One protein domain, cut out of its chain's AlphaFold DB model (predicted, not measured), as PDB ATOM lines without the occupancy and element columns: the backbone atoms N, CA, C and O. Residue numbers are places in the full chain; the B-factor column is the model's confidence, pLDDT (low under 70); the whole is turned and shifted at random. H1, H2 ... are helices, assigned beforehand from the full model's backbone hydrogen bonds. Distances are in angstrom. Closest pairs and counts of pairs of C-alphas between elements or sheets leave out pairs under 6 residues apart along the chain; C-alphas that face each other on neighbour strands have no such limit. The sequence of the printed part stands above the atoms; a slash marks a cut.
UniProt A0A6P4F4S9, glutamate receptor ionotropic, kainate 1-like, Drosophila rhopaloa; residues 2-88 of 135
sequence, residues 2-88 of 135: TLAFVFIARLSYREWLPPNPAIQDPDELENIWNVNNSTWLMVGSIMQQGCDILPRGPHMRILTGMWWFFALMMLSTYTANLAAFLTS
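This is residues 2 to 88 of the 135 residues of the protein "glutamate receptor ionotropic, kainate 1-like" of Drosophila rhopaloa (UniProt A0A6P4F4S9). What shape do these atoms make? One long helix, H3, makes much of the length of a rod; two short helices pack on it, H1 on its residues 59 to 63 and H2 on its residues 68 to 75, and its far end, residues 76 to 87, sticks out with Ser 88. At the other end of the rod lies a long loop, within residues 12 to 34, that folds back between H1 and H2. What is it built of, and how large is it? The printed part has 87 residues with three named helices, in the order H1, H2, H3, and no named strand; the class is all helix. It is loose, with a radius of gyration of the C-alphas of 17.0 A, and spans 63 by 20 by 18 A.

What does the first helix meet? H1, residues 2 to 11, touches H2, residues 35 to 46, at a steep tilt of 58 degrees, opposite ways; their closest C-alphas, those of Thr 2 and Ser 38, are 5.7 A apart. H1 also touches H3, residues 58 to 87, at a shallow tilt of 15 degrees, opposite ways, and H3 does so with residues 59 to 63 alone; the closest C-alphas, those of Ala 9 and Met 60, are 6.9 A apart. How does H2 stand to H3? They touch at a steep tilt of 45 degrees, the same way, through residues 45 to 46 of H2 and 68 to 75 of H3 alone; the closest C-alphas, those of Ile 46 and Ala 71, are 5.2 A apart. Of the three touching pairs of helices one is at a shallow tilt, and the helix packing is only just mostly crossed. What do the backbone N and O atoms show? In H1, H2 and H3 every O i to N i+4 pair is within hydrogen-bond range. Outside the helices, residues 16 to 17 pair with residues 30 to 31, antiparallel, as strands do.

Where do the first two helices lie? H1 runs from C-alpha 2 at (32.093, -2.374, -10.905) to C-alpha 11, and H2 begins with C-alpha 35 at (28.607, 0.851, -15.342) and ends at residue 46, 16.6 A on. Where does the last helix end? H3 is 42.9 A from first to last C-alpha and ends with C-alpha 87 at (68.068, -4.340, -12.044).

How far does it reach? The two C-alphas farthest apart, those of Asp 25 and Ser 88, are 63.6 A apart. Without residues 76 to 88, which stand free, the body spans 44 by 21 by 18 A. Are there cuts or long links? The printed part has no cut; the links H1 to H2, 23 residues, and H2 to H3, 11 residues, are long. Where is confidence low? The mean pLDDT of the printed part is 85.3, and residue 24 is under 70.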
ATOM      1  N   THR A   2      32.948  -3.372 -10.226       86.38
ATOM      2  CA  THR A   2      32.093  -2.374 -10.905       86.38
ATOM      3  C   THR A   2      30.591  -2.617 -10.712       86.38
ATOM      4  O   THR A   2      29.876  -1.708 -10.314       86.38
ATOM      5  N   LEU A   3      30.120  -3.856 -10.887       86.25
ATOM      6  CA  LEU A   3      28.709  -4.212 -10.672       86.25
ATOM      7  C   LEU A   3      28.276  -4.084  -9.205       86.25
ATOM      8  O   LEU A   3      27.194  -3.579  -8.930       86.25
ATOM      9  N   ALA A   4      29.133  -4.487  -8.262       85.44
ATOM     10  CA  ALA A   4      28.870  -4.324  -6.831       85.44
ATOM     11  C   ALA A   4      28.816  -2.839  -6.438       85.44
ATOM     12  O   ALA A   4      27.958  -2.433  -5.661       85.44
ATOM     13  N   PHE A   5      29.689  -2.021  -7.028       88.81
ATOM     14  CA  PHE A   5      29.705  -0.575  -6.852       88.81
ATOM     15  C   PHE A   5      28.417   0.064  -7.379       88.81
ATOM     16  O   PHE A   5      27.782   0.816  -6.653       88.81
ATOM     17  N   VAL A   6      27.979  -0.288  -8.595       89.12
ATOM     18  CA  VAL A   6      26.701   0.185  -9.160       89.12
ATOM     19  C   VAL A   6      25.520  -0.270  -8.301       89.12
ATOM     20  O   VAL A   6      24.624   0.521  -8.025       89.12
ATOM     21  N   PHE A   7      25.523  -1.513  -7.819       88.38
ATOM     22  CA  PHE A   7      24.461  -2.029  -6.957       88.38
ATOM     23  C   PHE A   7      24.352  -1.245  -5.641       88.38
ATOM     24  O   PHE A   7      23.270  -0.783  -5.279       88.38
ATOM     25  N   ILE A   8      25.474  -1.017  -4.953       87.00
ATOM     26  CA  ILE A   8      25.501  -0.245  -3.701       87.00
ATOM     27  C   ILE A   8      25.176   1.233  -3.966       87.00
ATOM     28  O   ILE A   8      24.468   1.849  -3.169       87.00
ATOM     29  N   ALA A   9      25.604   1.787  -5.105       86.19
ATOM     30  CA  ALA A   9      25.254   3.146  -5.510       86.19
ATOM     31  C   ALA A   9      23.743   3.308  -5.705       86.19
ATOM     32  O   ALA A   9      23.188   4.330  -5.314       86.19
ATOM     33  N   ARG A  10      23.064   2.302  -6.272       85.06
ATOM     34  CA  ARG A  10      21.604   2.315  -6.462       85.06
ATOM     35  C   ARG A  10      20.844   2.182  -5.141       85.06
ATOM     36  O   ARG A  10      19.810   2.821  -4.986       85.06
ATOM     37  N   LEU A  11      21.376   1.420  -4.183       84.19
ATOM     38  CA  LEU A  11      20.805   1.291  -2.835       84.19
ATOM     39  C   LEU A  11      21.047   2.522  -1.948       84.19
ATOM     40  O   LEU A  11      20.304   2.758  -0.996       84.19
ATOM     41  N   SER A  12      22.090   3.308  -2.220       83.25
ATOM     42  CA  SER A  12      22.435   4.456  -1.386       83.25
ATOM     43  C   SER A  12      21.619   5.690  -1.766       83.25
ATOM     44  O   SER A  12      21.926   6.365  -2.742       83.25
ATOM     45  N   TYR A  13      20.631   6.044  -0.937       75.94
ATOM     46  CA  TYR A  13      19.809   7.254  -1.111       75.94
ATOM     47  C   TYR A  13      20.639   8.544  -1.278       75.94
ATOM     48  O   TYR A  13      20.255   9.448  -2.005       75.94
ATOM     49  N   ARG A  14      21.826   8.611  -0.660       78.06
ATOM     50  CA  ARG A  14      22.721   9.784  -0.699       78.06
ATOM     51  C   ARG A  14      23.409  10.035  -2.046       78.06
ATOM     52  O   ARG A  14      24.020  11.088  -2.205       78.06
ATOM     53  N   GLU A  15      23.367   9.076  -2.964       81.75
ATOM     54  CA  GLU A  15      23.943   9.212  -4.311       81.75
ATOM     55  C   GLU A  15      22.930   9.751  -5.331       81.75
ATOM     56  O   GLU A  15      23.312  10.108  -6.443       81.75
ATOM     57  N   TRP A  16      21.650   9.819  -4.960       83.56
ATOM     58  CA  TRP A  16      20.590  10.369  -5.793       83.56
ATOM     59  C   TRP A  16      20.611  11.892  -5.678       83.56
ATOM     60  O   TRP A  16      20.534  12.439  -4.575       83.56
ATOM     61  N   LEU A  17      20.777  12.575  -6.809       79.56
ATOM     62  CA  LEU A  17      20.961  14.021  -6.865       79.56
ATOM     63  C   LEU A  17      20.003  14.666  -7.860       79.56
ATOM     64  O   LEU A  17      19.682  14.051  -8.876       79.56
ATOM     65  N   PRO A  18      19.577  15.913  -7.604       78.38
ATOM     66  CA  PRO A  18      18.860  16.677  -8.607       78.38
ATOM     67  C   PRO A  18      19.743  16.894  -9.844       78.38
ATOM     68  O   PRO A  18      20.926  17.219  -9.682       78.38
ATOM     69  N   PRO A  19      19.182  16.809 -11.062       75.50
ATOM     70  CA  PRO A  19      19.910  17.119 -12.294       75.50
ATOM     71  C   PRO A  19      20.407  18.573 -12.322       75.50
ATOM     72  O   PRO A  19      21.442  18.867 -12.917       75.50
ATOM     73  N   ASN A  20      19.715  19.483 -11.622       76.38
ATOM     74  CA  ASN A  20      20.150  20.862 -11.429       76.38
ATOM     75  C   ASN A  20      20.181  21.237  -9.933       76.38
ATOM     76  O   ASN A  20      19.122  21.280  -9.303       76.38
ATOM     77  N   PRO A  21      21.348  21.581  -9.352       71.94
ATOM     78  CA  PRO A  21      21.468  21.925  -7.932       71.94
ATOM     79  C   PRO A  21      20.763  23.235  -7.531       71.94
ATOM     80  O   PRO A  21      20.678  23.529  -6.343       71.94
ATOM     81  N   ALA A  22      20.275  24.026  -8.493       74.94
ATOM     82  CA  ALA A  22      19.542  25.269  -8.241       74.94
ATOM     83  C   ALA A  22      18.033  25.073  -7.979       74.94
ATOM     84  O   ALA A  22      17.352  26.034  -7.630       74.94
ATOM     85  N   ILE A  23      17.499  23.859  -8.164       73.19
ATOM     86  CA  ILE A  23      16.082  23.543  -7.930       73.19
ATOM     87  C   ILE A  23      15.938  23.000  -6.502       73.19
ATOM     88  O   ILE A  23      16.621  22.049  -6.130       73.19
ATOM     89  N   GLN A  24      15.077  23.633  -5.701       67.44
ATOM     90  CA  GLN A  24      14.946  23.360  -4.264       67.44
ATOM     91  C   GLN A  24      14.147  22.078  -3.969       67.44
ATOM     92  O   GLN A  24      14.516  21.345  -3.055       67.44
ATOM     93  N   ASP A  25      13.141  21.779  -4.798       71.19
ATOM     94  CA  ASP A  25      12.344  20.548  -4.772       71.19
ATOM     95  C   ASP A  25      12.352  19.917  -6.176       71.19
ATOM     96  O   ASP A  25      11.581  20.322  -7.047       71.19
ATOM     97  N   PRO A  26      13.293  19.007  -6.461       70.19
ATOM     98  CA  PRO A  26      13.373  18.338  -7.753       70.19
ATOM     99  C   PRO A  26      12.310  17.236  -7.872       70.19
ATOM    100  O   PRO A  26      12.207  16.376  -6.998       70.19
ATOM    101  N   ASP A  27      11.579  17.212  -8.988       71.25
ATOM    102  CA  ASP A  27      10.626  16.136  -9.305       71.25
ATOM    103  C   ASP A  27      11.332  14.801  -9.621       71.25
ATOM    104  O   ASP A  27      10.762  13.723  -9.449       71.25
ATOM    105  N   GLU A  28      12.598  14.864 -10.049       75.38
ATOM    106  CA  GLU A  28      13.403  13.710 -10.447       75.38
ATOM    107  C   GLU A  28      14.786  13.751  -9.785       75.38
ATOM    108  O   GLU A  28      15.476  14.774  -9.795       75.38
ATOM    109  N   LEU A  29      15.212  12.616  -9.219       80.00
ATOM    110  CA  LEU A  29      16.587  12.417  -8.775       80.00
ATOM    111  C   LEU A  29      17.294  11.440  -9.711       80.00
ATOM    112  O   LEU A  29      16.786  10.359 -10.010       80.00
ATOM    113  N   GLU A  30      18.514  11.786 -10.098       79.00
ATOM    114  CA  GLU A  30      19.360  10.961 -10.944       79.00
ATOM    115  C   GLU A  30      20.520  10.362 -10.153       79.00
ATOM    116  O   GLU A  30      21.091  10.973  -9.246       79.00
ATOM    117  N   ASN A  31      20.893   9.141 -10.528       83.50
ATOM    118  CA  ASN A  31      22.089   8.486 -10.026       83.50
ATOM    119  C   ASN A  31      23.167   8.501 -11.113       83.50
ATOM    120  O   ASN A  31      23.018   7.867 -12.160       83.50
ATOM    121  N   ILE A  32      24.269   9.197 -10.840       82.44
ATOM    122  CA  ILE A  32      25.389   9.393 -11.775       82.44
ATOM    123  C   ILE A  32      26.169   8.076 -11.993       82.44
ATOM    124  O   ILE A  32      26.909   7.924 -12.970       82.44
ATOM    125  N   TRP A  33      26.004   7.082 -11.115       84.81
ATOM    126  CA  TRP A  33      26.736   5.818 -11.163       84.81
ATOM    127  C   TRP A  33      26.099   4.800 -12.111       84.81
ATOM    128  O   TRP A  33      25.296   3.942 -11.735       84.81
ATOM    129  N   ASN A  34      26.539   4.870 -13.364       87.12
ATOM    130  CA  ASN A  34      26.351   3.828 -14.369       87.12
ATOM    131  C   ASN A  34      27.605   2.954 -14.493       87.12
ATOM    132  O   ASN A  34      28.690   3.347 -14.066       87.12
ATOM    133  N   VAL A  35      27.482   1.788 -15.139       88.12
ATOM    134  CA  VAL A  35      28.607   0.851 -15.342       88.12
ATOM    135  C   VAL A  35      29.809   1.543 -15.988       88.12
ATOM    136  O   VAL A  35      30.936   1.322 -15.551       88.12
ATOM    137  N   ASN A  36      29.582   2.432 -16.957       89.31
ATOM    138  CA  ASN A  36      30.649   3.193 -17.612       89.31
ATOM    139  C   ASN A  36      31.375   4.122 -16.629       89.31
ATOM    140  O   ASN A  36      32.596   4.050 -16.514       89.31
ATOM    141  N   ASN A  37      30.636   4.920 -15.856       88.00
ATOM    142  CA  ASN A  37      31.208   5.858 -14.882       88.00
ATOM    143  C   ASN A  37      31.934   5.127 -13.743       88.00
ATOM    144  O   ASN A  37      33.026   5.522 -13.335       88.00
ATOM    145  N   SER A  38      31.383   4.008 -13.266       88.88
ATOM    146  CA  SER A  38      32.056   3.160 -12.279       88.88
ATOM    147  C   SER A  38      33.308   2.490 -12.845       88.88
ATOM    148  O   SER A  38      34.288   2.327 -12.127       88.88
ATOM    149  N   THR A  39      33.309   2.114 -14.126       89.12
ATOM    150  CA  THR A  39      34.503   1.566 -14.789       89.12
ATOM    151  C   THR A  39      35.574   2.639 -14.951       89.12
ATOM    152  O   THR A  39      36.740   2.367 -14.683       89.12
ATOM    153  N   TRP A  40      35.181   3.868 -15.286       89.25
ATOM    154  CA  TRP A  40      36.089   5.010 -15.368       89.25
ATOM    155  C   TRP A  40      36.806   5.280 -14.039       89.25
ATOM    156  O   TRP A  40      38.033   5.340 -14.006       89.25
ATOM    157  N   LEU A  41      36.062   5.315 -12.925       88.00
ATOM    158  CA  LEU A  41      36.628   5.407 -11.571       88.00
ATOM    159  C   LEU A  41      37.645   4.286 -11.296       88.00
ATOM    160  O   LEU A  41      38.702   4.520 -10.707       88.00
ATOM    161  N   MET A  42      37.330   3.056 -11.700       88.31
ATOM    162  CA  MET A  42      38.159   1.883 -11.412       88.31
ATOM    163  C   MET A  42      39.467   1.904 -12.201       88.31
ATOM    164  O   MET A  42      40.524   1.649 -11.624       88.31
ATOM    165  N   VAL A  43      39.407   2.271 -13.484       89.56
ATOM    166  CA  VAL A  43      40.587   2.444 -14.342       89.56
ATOM    167  C   VAL A  43      41.443   3.612 -13.850       89.56
ATOM    168  O   VAL A  43      42.642   3.432 -13.636       89.56
ATOM    169  N   GLY A  44      40.835   4.771 -13.573       89.31
ATOM    170  CA  GLY A  44      41.543   5.946 -13.051       89.31
ATOM    171  C   GLY A  44      42.235   5.683 -11.709       89.31
ATOM    172  O   GLY A  44      43.334   6.181 -11.465       89.31
ATOM    173  N   SER A  45      41.644   4.829 -10.865       88.38
ATOM    174  CA  SER A  45      42.242   4.398  -9.594       88.38
ATOM    175  C   SER A  45      43.483   3.518  -9.782       88.38
ATOM    176  O   SER A  45      44.455   3.685  -9.053       88.38
ATOM    177  N   ILE A  46      43.479   2.598 -10.757       88.75
ATOM    178  CA  ILE A  46      44.653   1.761 -11.074       88.75
ATOM    179  C   ILE A  46      45.781   2.617 -11.661       88.75
ATOM    180  O   ILE A  46      46.946   2.418 -11.329       88.75
ATOM    181  N   MET A  47      45.434   3.592 -12.502       89.12
ATOM    182  CA  MET A  47      46.395   4.487 -13.153       89.12
ATOM    183  C   MET A  47      46.914   5.618 -12.248       89.12
ATOM    184  O   MET A  47      47.710   6.428 -12.710       89.12
ATOM    185  N   GLN A  48      46.471   5.703 -10.987       83.69
ATOM    186  CA  GLN A  48      46.777   6.805 -10.056       83.69
ATOM    187  C   GLN A  48      46.399   8.214 -10.558       83.69
ATOM    188  O   GLN A  48      46.883   9.208 -10.026       83.69
ATOM    189  N   GLN A  49      45.519   8.325 -11.556       83.56
ATOM    190  CA  GLN A  49      45.111   9.617 -12.128       83.56
ATOM    191  C   GLN A  49      43.956  10.265 -11.353       83.56
ATOM    192  O   GLN A  49      43.741  11.470 -11.452       83.56
ATOM    193  N   GLY A  50      43.228   9.478 -10.554       79.44
ATOM    194  CA  GLY A  50      42.014   9.935  -9.883       79.44
ATOM    195  C   GLY A  50      40.831  10.053 -10.848       79.44
ATOM    196  O   GLY A  50      40.860   9.537 -11.964       79.44
ATOM    197  N   CYS A  51      39.749  10.677 -10.392       80.69
ATOM    198  CA  CYS A  51      38.548  10.914 -11.188       80.69
ATOM    199  C   CYS A  51      37.795  12.142 -10.667       80.69
ATOM    200  O   CYS A  51      37.802  12.405  -9.464       80.69
ATOM    201  N   ASP A  52      37.063  12.823 -11.545       79.12
ATOM    202  CA  ASP A  52      36.259  13.995 -11.163       79.12
ATOM    203  C   ASP A  52      34.967  13.619 -10.415       79.12
ATOM    204  O   ASP A  52      34.404  14.406  -9.654       79.12
ATOM    205  N   ILE A  53      34.498  12.385 -10.602       80.94
ATOM    206  CA  ILE A  53      33.287  11.836  -9.984       80.94
ATOM    207  C   ILE A  53      33.641  11.101  -8.692       80.94
ATOM    208  O   ILE A  53      34.190  10.003  -8.730       80.94
ATOM    209  N   LEU A  54      33.299  11.689  -7.542       82.31
ATOM    210  CA  LEU A  54      33.554  11.094  -6.227       82.31
ATOM    211  C   LEU A  54      32.271  10.611  -5.534       82.31
ATOM    212  O   LEU A  54      31.274  11.336  -5.510       82.31
ATOM    213  N   PRO A  55      32.313   9.438  -4.877       84.50
ATOM    214  CA  PRO A  55      31.194   8.947  -4.087       84.50
ATOM    215  C   PRO A  55      30.973   9.779  -2.819       84.50
ATOM    216  O   PRO A  55      31.910  10.170  -2.107       84.50
ATOM    217  N   ARG A  56      29.702  10.025  -2.498       81.06
ATOM    218  CA  ARG A  56      29.283  10.868  -1.367       81.06
ATOM    219  C   ARG A  56      28.871  10.047  -0.153       81.06
ATOM    220  O   ARG A  56      29.196  10.417   0.975       81.06
ATOM    221  N   GLY A  57      28.182   8.932  -0.368       85.19
ATOM    222  CA  GLY A  57      27.687   8.052   0.680       85.19
ATOM    223  C   GLY A  57      28.824   7.400   1.481       85.19
ATOM    224  O   GLY A  57      29.841   7.003   0.906       85.19
ATOM    225  N   PRO A  58      28.667   7.222   2.809       85.31
ATOM    226  CA  PRO A  58      29.707   6.617   3.647       85.31
ATOM    227  C   PRO A  58      30.063   5.192   3.195       85.31
ATOM    228  O   PRO A  58      31.235   4.834   3.146       85.31
ATOM    229  N   HIS A  59      29.069   4.403   2.779       87.25
ATOM    230  CA  HIS A  59      29.269   3.039   2.280       87.25
ATOM    231  C   HIS A  59      30.097   3.010   0.988       87.25
ATOM    232  O   HIS A  59      31.008   2.197   0.842       87.25
ATOM    233  N   MET A  60      29.825   3.949   0.081       87.75
ATOM    234  CA  MET A  60      30.530   4.072  -1.192       87.75
ATOM    235  C   MET A  60      31.982   4.518  -0.993       87.75
ATOM    236  O   MET A  60      32.884   4.024  -1.669       87.75
ATOM    237  N   ARG A  61      32.234   5.396  -0.014       89.38
ATOM    238  CA  ARG A  61      33.590   5.815   0.368       89.38
ATOM    239  C   ARG A  61      34.415   4.672   0.948       89.38
ATOM    240  O   ARG A  61      35.571   4.529   0.571       89.38
ATOM    241  N   ILE A  62      33.825   3.833   1.803       90.31
ATOM    242  CA  ILE A  62      34.511   2.651   2.348       90.31
ATOM    243  C   ILE A  62      34.873   1.676   1.221       90.31
ATOM    244  O   ILE A  62      36.014   1.222   1.142       90.31
ATOM    245  N   LEU A  63      33.935   1.404   0.306       90.06
ATOM    246  CA  LEU A  63      34.173   0.532  -0.846       90.06
ATOM    247  C   LEU A  63      35.290   1.070  -1.756       90.06
ATOM    248  O   LEU A  63      36.158   0.315  -2.188       90.06
ATOM    249  N   THR A  64      35.288   2.381  -2.006       89.44
ATOM    250  CA  THR A  64      36.324   3.058  -2.802       89.44
ATOM    251  C   THR A  64      37.677   3.024  -2.104       89.44
ATOM    252  O   THR A  64      38.679   2.735  -2.744       89.44
ATOM    253  N   GLY A  65      37.720   3.241  -0.788       90.62
ATOM    254  CA  GLY A  65      38.952   3.150  -0.004       90.62
ATOM    255  C   GLY A  65      39.555   1.743  -0.027       90.62
ATOM    256  O   GLY A  65      40.756   1.591  -0.238       90.62
ATOM    257  N   MET A  66      38.722   0.706   0.100       91.31
ATOM    258  CA  MET A  66      39.163  -0.685  -0.047       91.31
ATOM    259  C   MET A  66      39.711  -0.956  -1.456       91.31
ATOM    260  O   MET A  66      40.733  -1.626  -1.605       91.31
ATOM    261  N   TRP A  67      39.065  -0.409  -2.488       90.56
ATOM    262  CA  TRP A  67      39.543  -0.512  -3.866       90.56
ATOM    263  C   TRP A  67      40.879   0.204  -4.082       90.56
ATOM    264  O   TRP A  67      41.777  -0.358  -4.702       90.56
ATOM    265  N   TRP A  68      41.049   1.407  -3.535       90.38
ATOM    266  CA  TRP A  68      42.316   2.134  -3.599       90.38
ATOM    267  C   TRP A  68      43.449   1.377  -2.922       90.38
ATOM    268  O   TRP A  68      44.535   1.288  -3.486       90.38
ATOM    269  N   PHE A  69      43.194   0.773  -1.762       91.25
ATOM    270  CA  PHE A  69      44.193  -0.060  -1.102       91.25
ATOM    271  C   PHE A  69      44.614  -1.248  -1.979       91.25
ATOM    272  O   PHE A  69      45.804  -1.515  -2.141       91.25
ATOM    273  N   PHE A  70      43.648  -1.922  -2.607       91.88
ATOM    274  CA  PHE A  70      43.922  -3.001  -3.556       91.88
ATOM    275  C   PHE A  70      44.731  -2.525  -4.773       91.88
ATOM    276  O   PHE A  70      45.720  -3.162  -5.140       91.88
ATOM    277  N   ALA A  71      44.352  -1.395  -5.375       91.75
ATOM    278  CA  ALA A  71      45.045  -0.823  -6.527       91.75
ATOM    279  C   ALA A  71      46.499  -0.449  -6.192       91.75
ATOM    280  O   ALA A  71      47.408  -0.750  -6.967       91.75
ATOM    281  N   LEU A  72      46.736   0.134  -5.012       91.44
ATOM    282  CA  LEU A  72      48.080   0.461  -4.531       91.44
ATOM    283  C   LEU A  72      48.940  -0.788  -4.327       91.44
ATOM    284  O   LEU A  72      50.100  -0.796  -4.738       91.44
ATOM    285  N   MET A  73      48.383  -1.852  -3.743       93.94
ATOM    286  CA  MET A  73      49.095  -3.123  -3.574       93.94
ATOM    287  C   MET A  73      49.465  -3.744  -4.924       93.94
ATOM    288  O   MET A  73      50.620  -4.104  -5.138       93.94
ATOM    289  N   MET A  74      48.515  -3.797  -5.863       92.69
ATOM    290  CA  MET A  74      48.749  -4.314  -7.214       92.69
ATOM    291  C   MET A  74      49.863  -3.544  -7.930       92.69
ATOM    292  O   MET A  74      50.788  -4.156  -8.468       92.69
ATOM    293  N   LEU A  75      49.804  -2.209  -7.915       91.75
ATOM    294  CA  LEU A  75      50.821  -1.392  -8.567       91.75
ATOM    295  C   LEU A  75      52.185  -1.529  -7.884       91.75
ATOM    296  O   LEU A  75      53.201  -1.579  -8.573       91.75
ATOM    297  N   SER A  76      52.221  -1.627  -6.555       92.31
ATOM    298  CA  SER A  76      53.468  -1.812  -5.805       92.31
ATOM    299  C   SER A  76      54.145  -3.127  -6.182       92.31
ATOM    300  O   SER A  76      55.339  -3.137  -6.469       92.31
ATOM    301  N   THR A  77      53.388  -4.225  -6.275       95.06
ATOM    302  CA  THR A  77      53.918  -5.515  -6.736       95.06
ATOM    303  C   THR A  77      54.391  -5.450  -8.187       95.06
ATOM    304  O   THR A  77      55.470  -5.948  -8.498       95.06
ATOM    305  N   TYR A  78      53.628  -4.811  -9.079       93.88
ATOM    306  CA  TYR A  78      54.037  -4.641 -10.475       93.88
ATOM    307  C   TYR A  78      55.329  -3.822 -10.596       93.88
ATOM    308  O   TYR A  78      56.259  -4.230 -11.286       93.88
ATOM    309  N   THR A  79      55.415  -2.711  -9.866       92.12
ATOM    310  CA  THR A  79      56.593  -1.835  -9.829       92.12
ATOM    311  C   THR A  79      57.804  -2.561  -9.253       92.12
ATOM    312  O   THR A  79      58.899  -2.438  -9.792       92.12
ATOM    313  N   ALA A  80      57.616  -3.373  -8.208       92.69
ATOM    314  CA  ALA A  80      58.677  -4.190  -7.626       92.69
ATOM    315  C   ALA A  80      59.188  -5.252  -8.609       92.69
ATOM    316  O   ALA A  80      60.397  -5.390  -8.786       92.69
ATOM    317  N   ASN A  81      58.286  -5.958  -9.294       94.00
ATOM    318  CA  ASN A  81      58.658  -6.955 -10.299       94.00
ATOM    319  C   ASN A  81      59.372  -6.313 -11.493       94.00
ATOM    320  O   ASN A  81      60.371  -6.843 -11.977       94.00
ATOM    321  N   LEU A  82      58.896  -5.151 -11.939       90.56
ATOM    322  CA  LEU A  82      59.537  -4.376 -12.993       90.56
ATOM    323  C   LEU A  82      60.935  -3.909 -12.571       90.56
ATOM    324  O   LEU A  82      61.885  -4.073 -13.328       90.56
ATOM    325  N   ALA A  83      61.089  -3.374 -11.359       91.12
ATOM    326  CA  ALA A  83      62.384  -2.954 -10.830       91.12
ATOM    327  C   ALA A  83      63.351  -4.139 -10.684       91.12
ATOM    328  O   ALA A  83      64.520  -4.029 -11.054       91.12
ATOM    329  N   ALA A  84      62.867  -5.290 -10.211       89.94
ATOM    330  CA  ALA A  84      63.652  -6.519 -10.140       89.94
ATOM    331  C   ALA A  84      64.114  -6.968 -11.532       89.94
ATOM    332  O   ALA A  84      65.263  -7.363 -11.694       89.94
ATOM    333  N   PHE A  85      63.262  -6.847 -12.553       86.69
ATOM    334  CA  PHE A  85      63.646  -7.125 -13.934       86.69
ATOM    335  C   PHE A  85      64.690  -6.130 -14.462       86.69
ATOM    336  O   PHE A  85      65.710  -6.550 -14.997       86.69
ATOM    337  N   LEU A  86      64.479  -4.825 -14.267       88.44
ATOM    338  CA  LEU A  86      65.382  -3.772 -14.751       88.44
ATOM    339  C   LEU A  86      66.759  -3.801 -14.075       88.44
ATOM    340  O   LEU A  86      67.762  -3.468 -14.699       88.44
ATOM    341  N   THR A  87      66.813  -4.185 -12.800       86.81
ATOM    342  CA  THR A  87      68.068  -4.340 -12.044       86.81
ATOM    343  C   THR A  87      68.705  -5.713 -12.218       86.81
ATOM    344  O   THR A  87      69.882  -5.883 -11.896       86.81
ATOM    345  N   SER A  88      67.971  -6.687 -12.769       75.50
ATOM    346  CA  SER A  88      68.517  -7.980 -13.165       75.50
ATOM    347  C   SER A  88      69.370  -7.814 -14.418       75.50
ATOM    348  O   SER A  88      69.008  -8.191 -15.530       75.50
TER     349      SER A  88